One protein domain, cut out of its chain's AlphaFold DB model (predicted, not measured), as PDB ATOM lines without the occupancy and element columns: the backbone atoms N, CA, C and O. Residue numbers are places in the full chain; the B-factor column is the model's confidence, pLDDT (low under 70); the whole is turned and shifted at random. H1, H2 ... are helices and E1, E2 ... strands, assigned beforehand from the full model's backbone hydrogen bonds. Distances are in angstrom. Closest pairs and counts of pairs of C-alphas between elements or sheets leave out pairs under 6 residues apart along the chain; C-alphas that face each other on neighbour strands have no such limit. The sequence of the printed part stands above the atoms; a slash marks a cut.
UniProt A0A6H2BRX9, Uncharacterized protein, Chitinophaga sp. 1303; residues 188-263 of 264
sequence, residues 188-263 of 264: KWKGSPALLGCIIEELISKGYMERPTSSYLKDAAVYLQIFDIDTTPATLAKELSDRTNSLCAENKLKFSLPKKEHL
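This is residues 188 to 263 of the 264 residues of an uncharacterized protein of Chitinophaga sp. 1303 (UniProt A0A6H2BRX9). Helix H1 runs through the middle, with H2 crossing it on one side, little H4 on the other and H3 near H1's first residues; residues 254 to 263 trail away from H4. The 76 printed residues hold four named helices and one strand, ordered H1, H2, E1, H3, H4: mostly helix. The whole is compact, radius of gyration of the C-alphas 12.7 A, spanning 39 by 27 by 25 A.

Find C-alpha 193 at (125.678, 143.609, 132.024); there H1, residues 193 to 205, begins its 18.3 A. Then come H2, 216 to 226, 15.5 A; E1, 227 to 229; H3, 233 to 239; and H4, 249 to 253, ending at (124.679, 130.296, 120.808).

H1, with residues 193 to 194 alone, only just touches H3, with 3 pairs of C-alphas within 8 A, closest Ala 194 and Glu 239, 5.9 A. H2 and H4 are close to H1 but not clearly touching: closest C-alphas Gly 197 and Ala 220, 8.0 A; Cys 198 and Lys 252, 7.4 A. E1 pairs with no named strand. In the four helices every O i to N i+4 pair is within hydrogen-bond range.

The printed part has no cut and no long link. Residues 236 to 263 are among those under pLDDT 70.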
ATOM      1  N   LYS A 188     115.590 145.739 139.331       84.75
ATOM      2  CA  LYS A 188     116.806 145.034 139.765       84.75
ATOM      3  C   LYS A 188     117.158 143.899 138.807       84.75
ATOM      4  O   LYS A 188     116.422 142.916 138.703       84.75
ATOM      5  N   TRP A 189     118.310 144.006 138.158       85.06
ATOM      6  CA  TRP A 189     118.865 142.970 137.296       85.06
ATOM      7  C   TRP A 189     119.881 142.130 138.071       85.06
ATOM      8  O   TRP A 189     120.856 142.648 138.603       85.06
ATOM      9  N   LYS A 190     119.661 140.811 138.132       80.44
ATOM     10  CA  LYS A 190     120.522 139.870 138.877       80.44
ATOM     11  C   LYS A 190     121.640 139.237 138.032       80.44
ATOM     12  O   LYS A 190     122.366 138.384 138.533       80.44
ATOM     13  N   GLY A 191     121.733 139.572 136.744       75.75
ATOM     14  CA  GLY A 191     122.740 139.030 135.826       75.75
ATOM     15  C   GLY A 191     123.898 139.999 135.579       75.75
ATOM     16  O   GLY A 191     123.888 141.134 136.044       75.75
ATOM     17  N   SER A 192     124.879 139.585 134.775       79.56
ATOM     18  CA  SER A 192     125.924 140.504 134.312       79.56
ATOM     19  C   SER A 192     125.372 141.508 133.282       79.56
ATOM     20  O   SER A 192     124.376 141.207 132.606       79.56
ATOM     21  N   PRO A 193     126.021 142.672 133.097       79.50
ATOM     22  CA  PRO A 193     125.678 143.609 132.024       79.50
ATOM     23  C   PRO A 193     125.739 142.967 130.633       79.50
ATOM     24  O   PRO A 193     124.879 143.220 129.794       79.50
ATOM     25  N   ALA A 194     126.715 142.081 130.405       76.94
ATOM     26  CA  ALA A 194     126.872 141.357 129.145       76.94
ATOM     27  C   ALA A 194     125.664 140.466 128.828       76.94
ATOM     28  O   ALA A 194     125.206 140.409 127.687       76.94
ATOM     29  N   LEU A 195     125.121 139.787 129.848       75.75
ATOM     30  CA  LEU A 195     123.914 138.977 129.701       75.75
ATOM     31  C   LEU A 195     122.699 139.845 129.382       75.75
ATOM     32  O   LEU A 195     121.912 139.471 128.516       75.75
ATOM     33  N   LEU A 196     122.570 141.007 130.032       83.31
ATOM     34  CA  LEU A 196     121.495 141.947 129.722       83.31
ATOM     35  C   LEU A 196     121.585 142.411 128.263       83.31
ATOM     36  O   LEU A 196     120.613 142.280 127.525       83.31
ATOM     37  N   GLY A 197     122.760 142.875 127.827       79.75
ATOM     38  CA  GLY A 197     122.981 143.316 126.447       79.75
ATOM     39  C   GLY A 197     122.697 142.215 125.423       79.75
ATOM     40  O   GLY A 197     122.064 142.470 124.403       79.75
ATOM     41  N   CYS A 198     123.088 140.971 125.718       80.56
ATOM     42  CA  CYS A 198     122.805 139.822 124.858       80.56
ATOM     43  C   CYS A 198     121.301 139.538 124.730       80.56
ATOM     44  O   CYS A 198     120.822 139.262 123.634       80.56
ATOM     45  N   ILE A 199     120.555 139.596 125.835       79.25
ATOM     46  CA  ILE A 199     119.104 139.352 125.837       79.25
ATOM     47  C   ILE A 199     118.372 140.446 125.062       79.25
ATOM     48  O   ILE A 199     117.475 140.149 124.280       79.25
ATOM     49  N   ILE A 200     118.768 141.700 125.264       83.81
ATOM     50  CA  ILE A 200     118.200 142.864 124.582       83.81
ATOM     51  C   ILE A 200     118.403 142.772 123.065       83.81
ATOM     52  O   ILE A 200     117.447 142.953 122.314       83.81
ATOM     53  N   GLU A 201     119.606 142.425 122.607       81.12
ATOM     54  CA  GLU A 201     119.877 142.233 121.177       81.12
ATOM     55  C   GLU A 201     119.070 141.078 120.577       81.12
ATOM     56  O   GLU A 201     118.522 141.199 119.484       81.12
ATOM     57  N   GLU A 202     118.927 139.977 121.314       79.19
ATOM     58  CA  GLU A 202     118.119 138.833 120.889       79.19
ATOM     59  C   GLU A 202     116.616 139.173 120.818       79.19
ATOM     60  O   GLU A 202     115.891 138.660 119.965       79.19
ATOM     61  N   LEU A 203     116.129 140.059 121.693       75.88
ATOM     62  CA  LEU A 203     114.757 140.573 121.642       75.88
ATOM     63  C   LEU A 203     114.537 141.474 120.421       75.88
ATOM     64  O   LEU A 203     113.496 141.361 119.769       75.88
ATOM     65  N   ILE A 204     115.507 142.332 120.095       80.44
ATOM     66  CA  ILE A 204     115.452 143.208 118.918       80.44
ATOM     67  C   ILE A 204     115.509 142.382 117.632       80.44
ATOM     68  O   ILE A 204     114.658 142.543 116.759       80.44
ATOM     69  N   SER A 205     116.465 141.454 117.523       77.75
ATOM     70  CA  SER A 205     116.668 140.637 116.318       77.75
ATOM     71  C   SER A 205     115.446 139.785 115.970       77.75
ATOM     72  O   SER A 205     115.152 139.558 114.797       77.75
ATOM     73  N   LYS A 206     114.698 139.351 116.988       75.44
ATOM     74  CA  LYS A 206     113.462 138.574 116.839       75.44
ATOM     75  C   LYS A 206     112.195 139.431 116.748       75.44
ATOM     76  O   LYS A 206     111.100 138.873 116.677       75.44
ATOM     77  N   GLY A 207     112.318 140.759 116.746       76.12
ATOM     78  CA  GLY A 207     111.191 141.682 116.584       76.12
ATOM     79  C   GLY A 207     110.241 141.727 117.783       76.12
ATOM     80  O   GLY A 207     109.051 142.000 117.620       76.12
ATOM     81  N   TYR A 208     110.730 141.419 118.986       67.31
ATOM     82  CA  TYR A 208     109.974 141.617 120.230       67.31
ATOM     83  C   TYR A 208     110.104 143.034 120.779       67.31
ATOM     84  O   TYR A 208     109.279 143.449 121.588       67.31
ATOM     85  N   MET A 209     111.147 143.748 120.367       80.00
ATOM     86  CA  MET A 209     111.440 145.100 120.805       80.00
ATOM     87  C   MET A 209     112.020 145.893 119.642       80.00
ATOM     88  O   MET A 209     112.790 145.363 118.842       80.00
ATOM     89  N   GLU A 210     111.666 147.166 119.566       78.81
ATOM     90  CA  GLU A 210     112.307 148.098 118.651       78.81
ATOM     91  C   GLU A 210     113.525 148.715 119.325       78.81
ATOM     92  O   GLU A 210     113.534 148.972 120.531       78.81
ATOM     93  N   ARG A 211     114.582 148.938 118.546       84.31
ATOM     94  CA  ARG A 211     115.782 149.570 119.076       84.31
ATOM     95  C   ARG A 211     115.467 151.041 119.387       84.31
ATOM     96  O   ARG A 211     115.007 151.743 118.486       84.31
ATOM     97  N   PRO A 212     115.706 151.525 120.619       77.06
ATOM     98  CA  PRO A 212     115.307 152.876 121.008       77.06
ATOM     99  C   PRO A 212     116.114 153.951 120.274       77.06
ATOM    100  O   PRO A 212     115.606 155.042 120.021       77.06
ATOM    101  N   THR A 213     117.364 153.659 119.907       79.62
ATOM    102  CA  THR A 213     118.199 154.549 119.102       79.62
ATOM    103  C   THR A 213     118.975 153.780 118.028       79.62
ATOM    104  O   THR A 213     118.930 152.560 117.935       79.62
ATOM    105  N   SER A 214     119.728 154.482 117.181       76.94
ATOM    106  CA  SER A 214     120.618 153.856 116.195       76.94
ATOM    107  C   SER A 214     122.001 153.484 116.752       76.94
ATOM    108  O   SER A 214     122.840 152.976 116.010       76.94
ATOM    109  N   SER A 215     122.277 153.749 118.036       77.31
ATOM    110  CA  SER A 215     123.612 153.619 118.628       77.31
ATOM    111  C   SER A 215     123.589 152.773 119.893       77.31
ATOM    112  O   SER A 215     122.940 153.127 120.872       77.31
ATOM    113  N   TYR A 216     124.414 151.724 119.912       69.31
ATOM    114  CA  TYR A 216     124.539 150.800 121.044       69.31
ATOM    115  C   TYR A 216     124.838 151.508 122.377       69.31
ATOM    116  O   TYR A 216     124.285 151.170 123.421       69.31
ATOM    117  N   LEU A 217     125.678 152.545 122.339       70.00
ATOM    118  CA  LEU A 217     126.058 153.315 123.524       70.00
ATOM    119  C   LEU A 217     124.892 154.160 124.061       70.00
ATOM    120  O   LEU A 217     124.715 154.275 125.273       70.00
ATOM    121  N   LYS A 218     124.072 154.724 123.167       72.50
ATOM    122  CA  LYS A 218     122.867 155.472 123.550       72.50
ATOM    123  C   LYS A 218     121.774 154.534 124.062       72.50
ATOM    124  O   LYS A 218     121.127 154.858 125.053       72.50
ATOM    125  N   ASP A 219     121.633 153.356 123.458       76.12
ATOM    126  CA  ASP A 219     120.720 152.316 123.936       76.12
ATOM    127  C   ASP A 219     121.094 151.870 125.359       76.12
ATOM    128  O   ASP A 219     120.239 151.812 126.240       76.12
ATOM    129  N   ALA A 220     122.386 151.644 125.629       75.19
ATOM    130  CA  ALA A 220     122.871 151.293 126.963       75.19
ATOM    131  C   ALA A 220     122.506 152.346 128.021       75.19
ATOM    132  O   ALA A 220     122.080 151.989 129.118       75.19
ATOM    133  N   ALA A 221     122.614 153.639 127.693       75.00
ATOM    134  CA  ALA A 221     122.215 154.718 128.597       75.00
ATOM    135  C   ALA A 221     120.715 154.670 128.935       75.00
ATOM    136  O   ALA A 221     120.350 154.834 130.098       75.00
ATOM    137  N   VAL A 222     119.860 154.382 127.948       78.44
ATOM    138  CA  VAL A 222     118.413 154.192 128.152       78.44
ATOM    139  C   VAL A 222     118.156 152.992 129.064       78.44
ATOM    140  O   VAL A 222     117.423 153.101 130.046       78.44
ATOM    141  N   TYR A 223     118.806 151.854 128.819       80.94
ATOM    142  CA  TYR A 223     118.608 150.665 129.651       80.94
ATOM    143  C   TYR A 223     119.107 150.852 131.090       80.94
ATOM    144  O   TYR A 223     118.491 150.324 132.008       80.94
ATOM    145  N   LEU A 224     120.144 151.656 131.333       80.50
ATOM    146  CA  LEU A 224     120.614 151.992 132.688       80.50
ATOM    147  C   LEU A 224     119.676 152.935 133.453       80.50
ATOM    148  O   LEU A 224     119.760 153.027 134.681       80.50
ATOM    149  N   GLN A 225     118.800 153.656 132.752       76.62
ATOM    150  CA  GLN A 225     117.729 154.425 133.388       76.62
ATOM    151  C   GLN A 225     116.591 153.512 133.859       76.62
ATOM    152  O   GLN A 225     115.934 153.835 134.842       76.62
ATOM    153  N   ILE A 226     116.406 152.361 133.203       80.19
ATOM    154  CA  ILE A 226     115.326 151.400 133.473       80.19
ATOM    155  C   ILE A 226     115.768 150.316 134.467       80.19
ATOM    156  O   ILE A 226     115.008 149.942 135.362       80.19
ATOM    157  N   PHE A 227     116.989 149.802 134.320       82.00
ATOM    158  CA  PHE A 227     117.516 148.681 135.094       82.00
ATOM    159  C   PHE A 227     118.539 149.136 136.135       82.00
ATOM    160  O   PHE A 227     119.437 149.931 135.857       82.00
ATOM    161  N   ASP A 228     118.418 148.577 137.336       86.00
ATOM    162  CA  ASP A 228     119.433 148.637 138.381       86.00
ATOM    163  C   ASP A 228     120.342 147.421 138.204       86.00
ATOM    164  O   ASP A 228     120.016 146.304 138.621       86.00
ATOM    165  N   ILE A 229     121.415 147.624 137.444       83.50
ATOM    166  CA  ILE A 229     122.405 146.602 137.118       83.50
ATOM    167  C   ILE A 229     123.515 146.707 138.154       83.50
ATOM    168  O   ILE A 229     124.180 147.740 138.230       83.50
ATOM    169  N   ASP A 230     123.752 145.633 138.901       78.75
ATOM    170  CA  ASP A 230     124.880 145.561 139.831       78.75
ATOM    171  C   ASP A 230     126.205 145.481 139.047       78.75
ATOM    172  O   ASP A 230     126.676 144.409 138.658       78.75
ATOM    173  N   THR A 231     126.757 146.644 138.691       73.06
ATOM    174  CA  THR A 231     127.988 146.771 137.906       73.06
ATOM    175  C   THR A 231     128.728 148.064 138.219       73.06
ATOM    176  O   THR A 231     128.134 149.087 138.554       73.06
ATOM    177  N   THR A 232     130.048 148.055 138.030       74.31
ATOM    178  CA  THR A 232     130.847 149.287 138.055       74.31
ATOM    179  C   THR A 232     130.850 149.963 136.676       74.31
ATOM    180  O   THR A 232     130.715 149.269 135.658       74.31
ATOM    181  N   PRO A 233     131.073 151.291 136.596       67.06
ATOM    182  CA  PRO A 233     131.253 151.991 135.321       67.06
ATOM    183  C   PRO A 233     132.387 151.411 134.463       67.06
ATOM    184  O   PRO A 233     132.260 151.326 133.244       67.06
ATOM    185  N   ALA A 234     133.475 150.955 135.092       68.62
ATOM    186  CA  ALA A 234     134.613 150.350 134.401       68.62
ATOM    187  C   ALA A 234     134.260 148.986 133.784       68.62
ATOM    188  O   ALA A 234     134.604 148.715 132.633       68.62
ATOM    189  N   THR A 235     133.530 148.144 134.523       70.12
ATOM    190  CA  THR A 235     133.021 146.861 134.016       70.12
ATOM    191  C   THR A 235     132.070 147.092 132.850       70.12
ATOM    192  O   THR A 235     132.194 146.445 131.818       70.12
ATOM    193  N   LEU A 236     131.168 148.064 132.972       66.12
ATOM    194  CA  LEU A 236     130.224 148.394 131.916       66.12
ATOM    195  C   LEU A 236     130.937 148.887 130.645       66.12
ATOM    196  O   LEU A 236     130.656 148.389 129.561       66.12
ATOM    197  N   ALA A 237     131.904 149.801 130.769       67.00
ATOM    198  CA  ALA A 237     132.694 150.289 129.636       67.00
ATOM    199  C   ALA A 237     133.449 149.158 128.915       67.00
ATOM    200  O   ALA A 237     133.532 149.146 127.688       67.00
ATOM    201  N   LYS A 238     133.953 148.175 129.671       69.44
ATOM    202  CA  LYS A 238     134.576 146.967 129.122       69.44
ATOM    203  C   LYS A 238     133.561 146.100 128.367       69.44
ATOM    204  O   LYS A 238     133.842 145.655 127.259       69.44
ATOM    205  N   GLU A 239     132.384 145.862 128.927       66.69
ATOM    206  CA  GLU A 239     131.367 145.006 128.294       66.69
ATOM    207  C   GLU A 239     130.735 145.638 127.044       66.69
ATOM    208  O   GLU A 239     130.331 144.923 126.129       66.69
ATOM    209  N   LEU A 240     130.686 146.973 126.985       59.59
ATOM    210  CA  LEU A 240     130.179 147.739 125.841       59.59
ATOM    211  C   LEU A 240     131.185 147.864 124.686       59.59
ATOM    212  O   LEU A 240     130.819 148.382 123.632       59.59
ATOM    213  N   SER A 241     132.437 147.430 124.860       62.25
ATOM    214  CA  SER A 241     133.436 147.471 123.791       62.25
ATOM    215  C   SER A 241     133.516 146.132 123.049       62.25
ATOM    216  O   SER A 241     133.617 145.067 123.665       62.25
ATOM    217  N   ASP A 242     133.529 146.186 121.713       55.03
ATOM    218  CA  ASP A 242     133.490 145.004 120.832       55.03
ATOM    219  C   ASP A 242     134.618 143.991 121.096       55.03
ATOM    220  O   ASP A 242     134.479 142.804 120.803       55.03
ATOM    221  N   ARG A 243     135.743 144.443 121.664       51.94
ATOM    222  CA  ARG A 243     136.932 143.615 121.913       51.94
ATOM    223  C   ARG A 243     136.933 142.886 123.256       51.94
ATOM    224  O   ARG A 243     137.733 141.970 123.421       51.94
ATOM    225  N   THR A 244     136.101 143.285 124.221       52.00
ATOM    226  CA  THR A 244     136.198 142.784 125.610       52.00
ATOM    227  C   THR A 244     134.887 142.281 126.205       52.00
ATOM    228  O   THR A 244     134.852 141.988 127.402       52.00
ATOM    229  N   ASN A 245     133.845 142.146 125.383       58.66
ATOM    230  CA  ASN A 245     132.580 141.528 125.768       58.66
ATOM    231  C   ASN A 245     132.825 140.101 126.293       58.66
ATOM    232  O   ASN A 245     133.386 139.252 125.595       58.66
ATOM    233  N   SER A 246     132.428 139.846 127.539       59.03
ATOM    234  CA  SER A 246     132.721 138.597 128.248       59.03
ATOM    235  C   SER A 246     131.895 137.398 127.772       59.03
ATOM    236  O   SER A 246     132.241 136.254 128.080       59.03
ATOM    237  N   LEU A 247     130.841 137.610 126.974       62.06
ATOM    238  CA  LEU A 247     130.136 136.518 126.304       62.06
ATOM    239  C   LEU A 247     130.821 136.164 124.977       62.06
ATOM    240  O   LEU A 247     130.571 136.778 123.936       62.06
ATOM    241  N   CYS A 248     131.638 135.108 124.991       63.34
ATOM    242  CA  CYS A 248     132.148 134.500 123.762       63.34
ATOM    243  C   CYS A 248     131.001 133.980 122.868       63.34
ATOM    244  O   CYS A 248     129.907 133.658 123.348       63.34
ATOM    245  N   ALA A 249     131.255 133.866 121.559       66.00
ATOM    246  CA  ALA A 249     130.263 133.421 120.573       66.00
ATOM    247  C   ALA A 249     129.627 132.063 120.930       66.00
ATOM    248  O   ALA A 249     128.417 131.890 120.802       66.00
ATOM    249  N   GLU A 250     130.411 131.130 121.472       66.38
ATOM    250  CA  GLU A 250     129.927 129.814 121.909       66.38
ATOM    251  C   GLU A 250     128.883 129.890 123.032       66.38
ATOM    252  O   GLU A 250     127.956 129.082 123.072       66.38
ATOM    253  N   ASN A 251     129.004 130.854 123.950       66.25
ATOM    254  CA  ASN A 251     128.035 131.028 125.032       66.25
ATOM    255  C   ASN A 251     126.786 131.785 124.569       66.25
ATOM    256  O   ASN A 251     125.699 131.496 125.069       66.25
ATOM    257  N   LYS A 252     126.917 132.674 123.576       65.44
ATOM    258  CA  LYS A 252     125.773 133.337 122.925       65.44
ATOM    259  C   LYS A 252     124.862 132.320 122.231       65.44
ATOM    260  O   LYS A 252     123.655 132.367 122.414       65.44
ATOM    261  N   LEU A 253     125.434 131.333 121.534       67.31
ATOM    262  CA  LEU A 253     124.679 130.296 120.808       67.31
ATOM    263  C   LEU A 253     123.872 129.348 121.708       67.31
ATOM    264  O   LEU A 253     122.899 128.745 121.259       67.31
ATOM    265  N   LYS A 254     124.257 129.198 122.981       66.62
ATOM    266  CA  LYS A 254     123.517 128.368 123.949       66.62
ATOM    267  C   LYS A 254     122.236 129.040 124.435       66.62
ATOM    268  O   LYS A 254     121.378 128.372 125.012       66.62
ATOM    269  N   PHE A 255     122.118 130.349 124.236       61.38
ATOM    270  CA  PHE A 255     120.960 131.117 124.640       61.38
ATOM    271  C   PHE A 255     120.033 131.305 123.441       61.38
ATOM    272  O   PHE A 255     120.419 131.850 122.415       61.38
ATOM    273  N   SER A 256     118.790 130.851 123.565       63.50
ATOM    274  CA  SER A 256     117.748 131.164 122.593       63.50
ATOM    275  C   SER A 256     116.480 131.539 123.335       63.50
ATOM    276  O   SER A 256     116.020 130.815 124.220       63.50
ATOM    277  N   LEU A 257     115.918 132.697 122.987       60.19
ATOM    278  CA  LEU A 257     114.594 133.055 123.477       60.19
ATOM    279  C   LEU A 257     113.555 132.090 122.895       60.19
ATOM    280  O   LEU A 257     113.651 131.761 121.702       60.19
ATOM    281  N   PRO A 258     112.554 131.673 123.690       59.12
ATOM    282  CA  PRO A 258     111.430 130.906 123.179       59.12
ATOM    283  C   PRO A 258     110.757 131.670 122.027       59.12
ATOM    284  O   PRO A 258     110.651 132.899 122.042       59.12
ATOM    285  N   LYS A 259     110.352 130.945 120.979       62.69
ATOM    286  CA  LYS A 259     109.626 131.519 119.834       62.69
ATOM    287  C   LYS A 259     108.313 132.165 120.282       62.69
ATOM    288  O   LYS A 259     107.711 131.727 121.260       62.69
ATOM    289  N   LYS A 260     107.845 133.153 119.513       48.06
ATOM    290  CA  LYS A 260     106.672 133.987 119.835       48.06
ATOM    291  C   LYS A 260     105.406 133.145 119.962       48.06
ATOM    292  O   LYS A 260     104.562 133.404 120.803       48.06
ATOM    293  N   GLU A 261     105.356 132.061 119.194       55.91
ATOM    294  CA  GLU A 261     104.334 131.012 119.224       55.91
ATOM    295  C   GLU A 261     104.188 130.318 120.593       55.91
ATOM    296  O   GLU A 261     103.138 129.746 120.880       55.91
ATOM    297  N   HIS A 262     105.225 130.361 121.438       50.09
ATOM    298  CA  HIS A 262     105.248 129.757 122.773       50.09
ATOM    299  C   HIS A 262     104.859 130.728 123.898       50.09
ATOM    300  O   HIS A 262     104.738 130.298 125.043       50.09
ATOM    301  N   LEU A 263     104.664 132.015 123.591       41.59
ATOM    302  CA  LEU A 263     104.183 133.038 124.520       41.59
ATOM    303  C   LEU A 263     102.689 133.279 124.240       41.59
ATOM    304  O   LEU A 263     102.330 134.210 123.522       41.59
TER     305      LEU A 263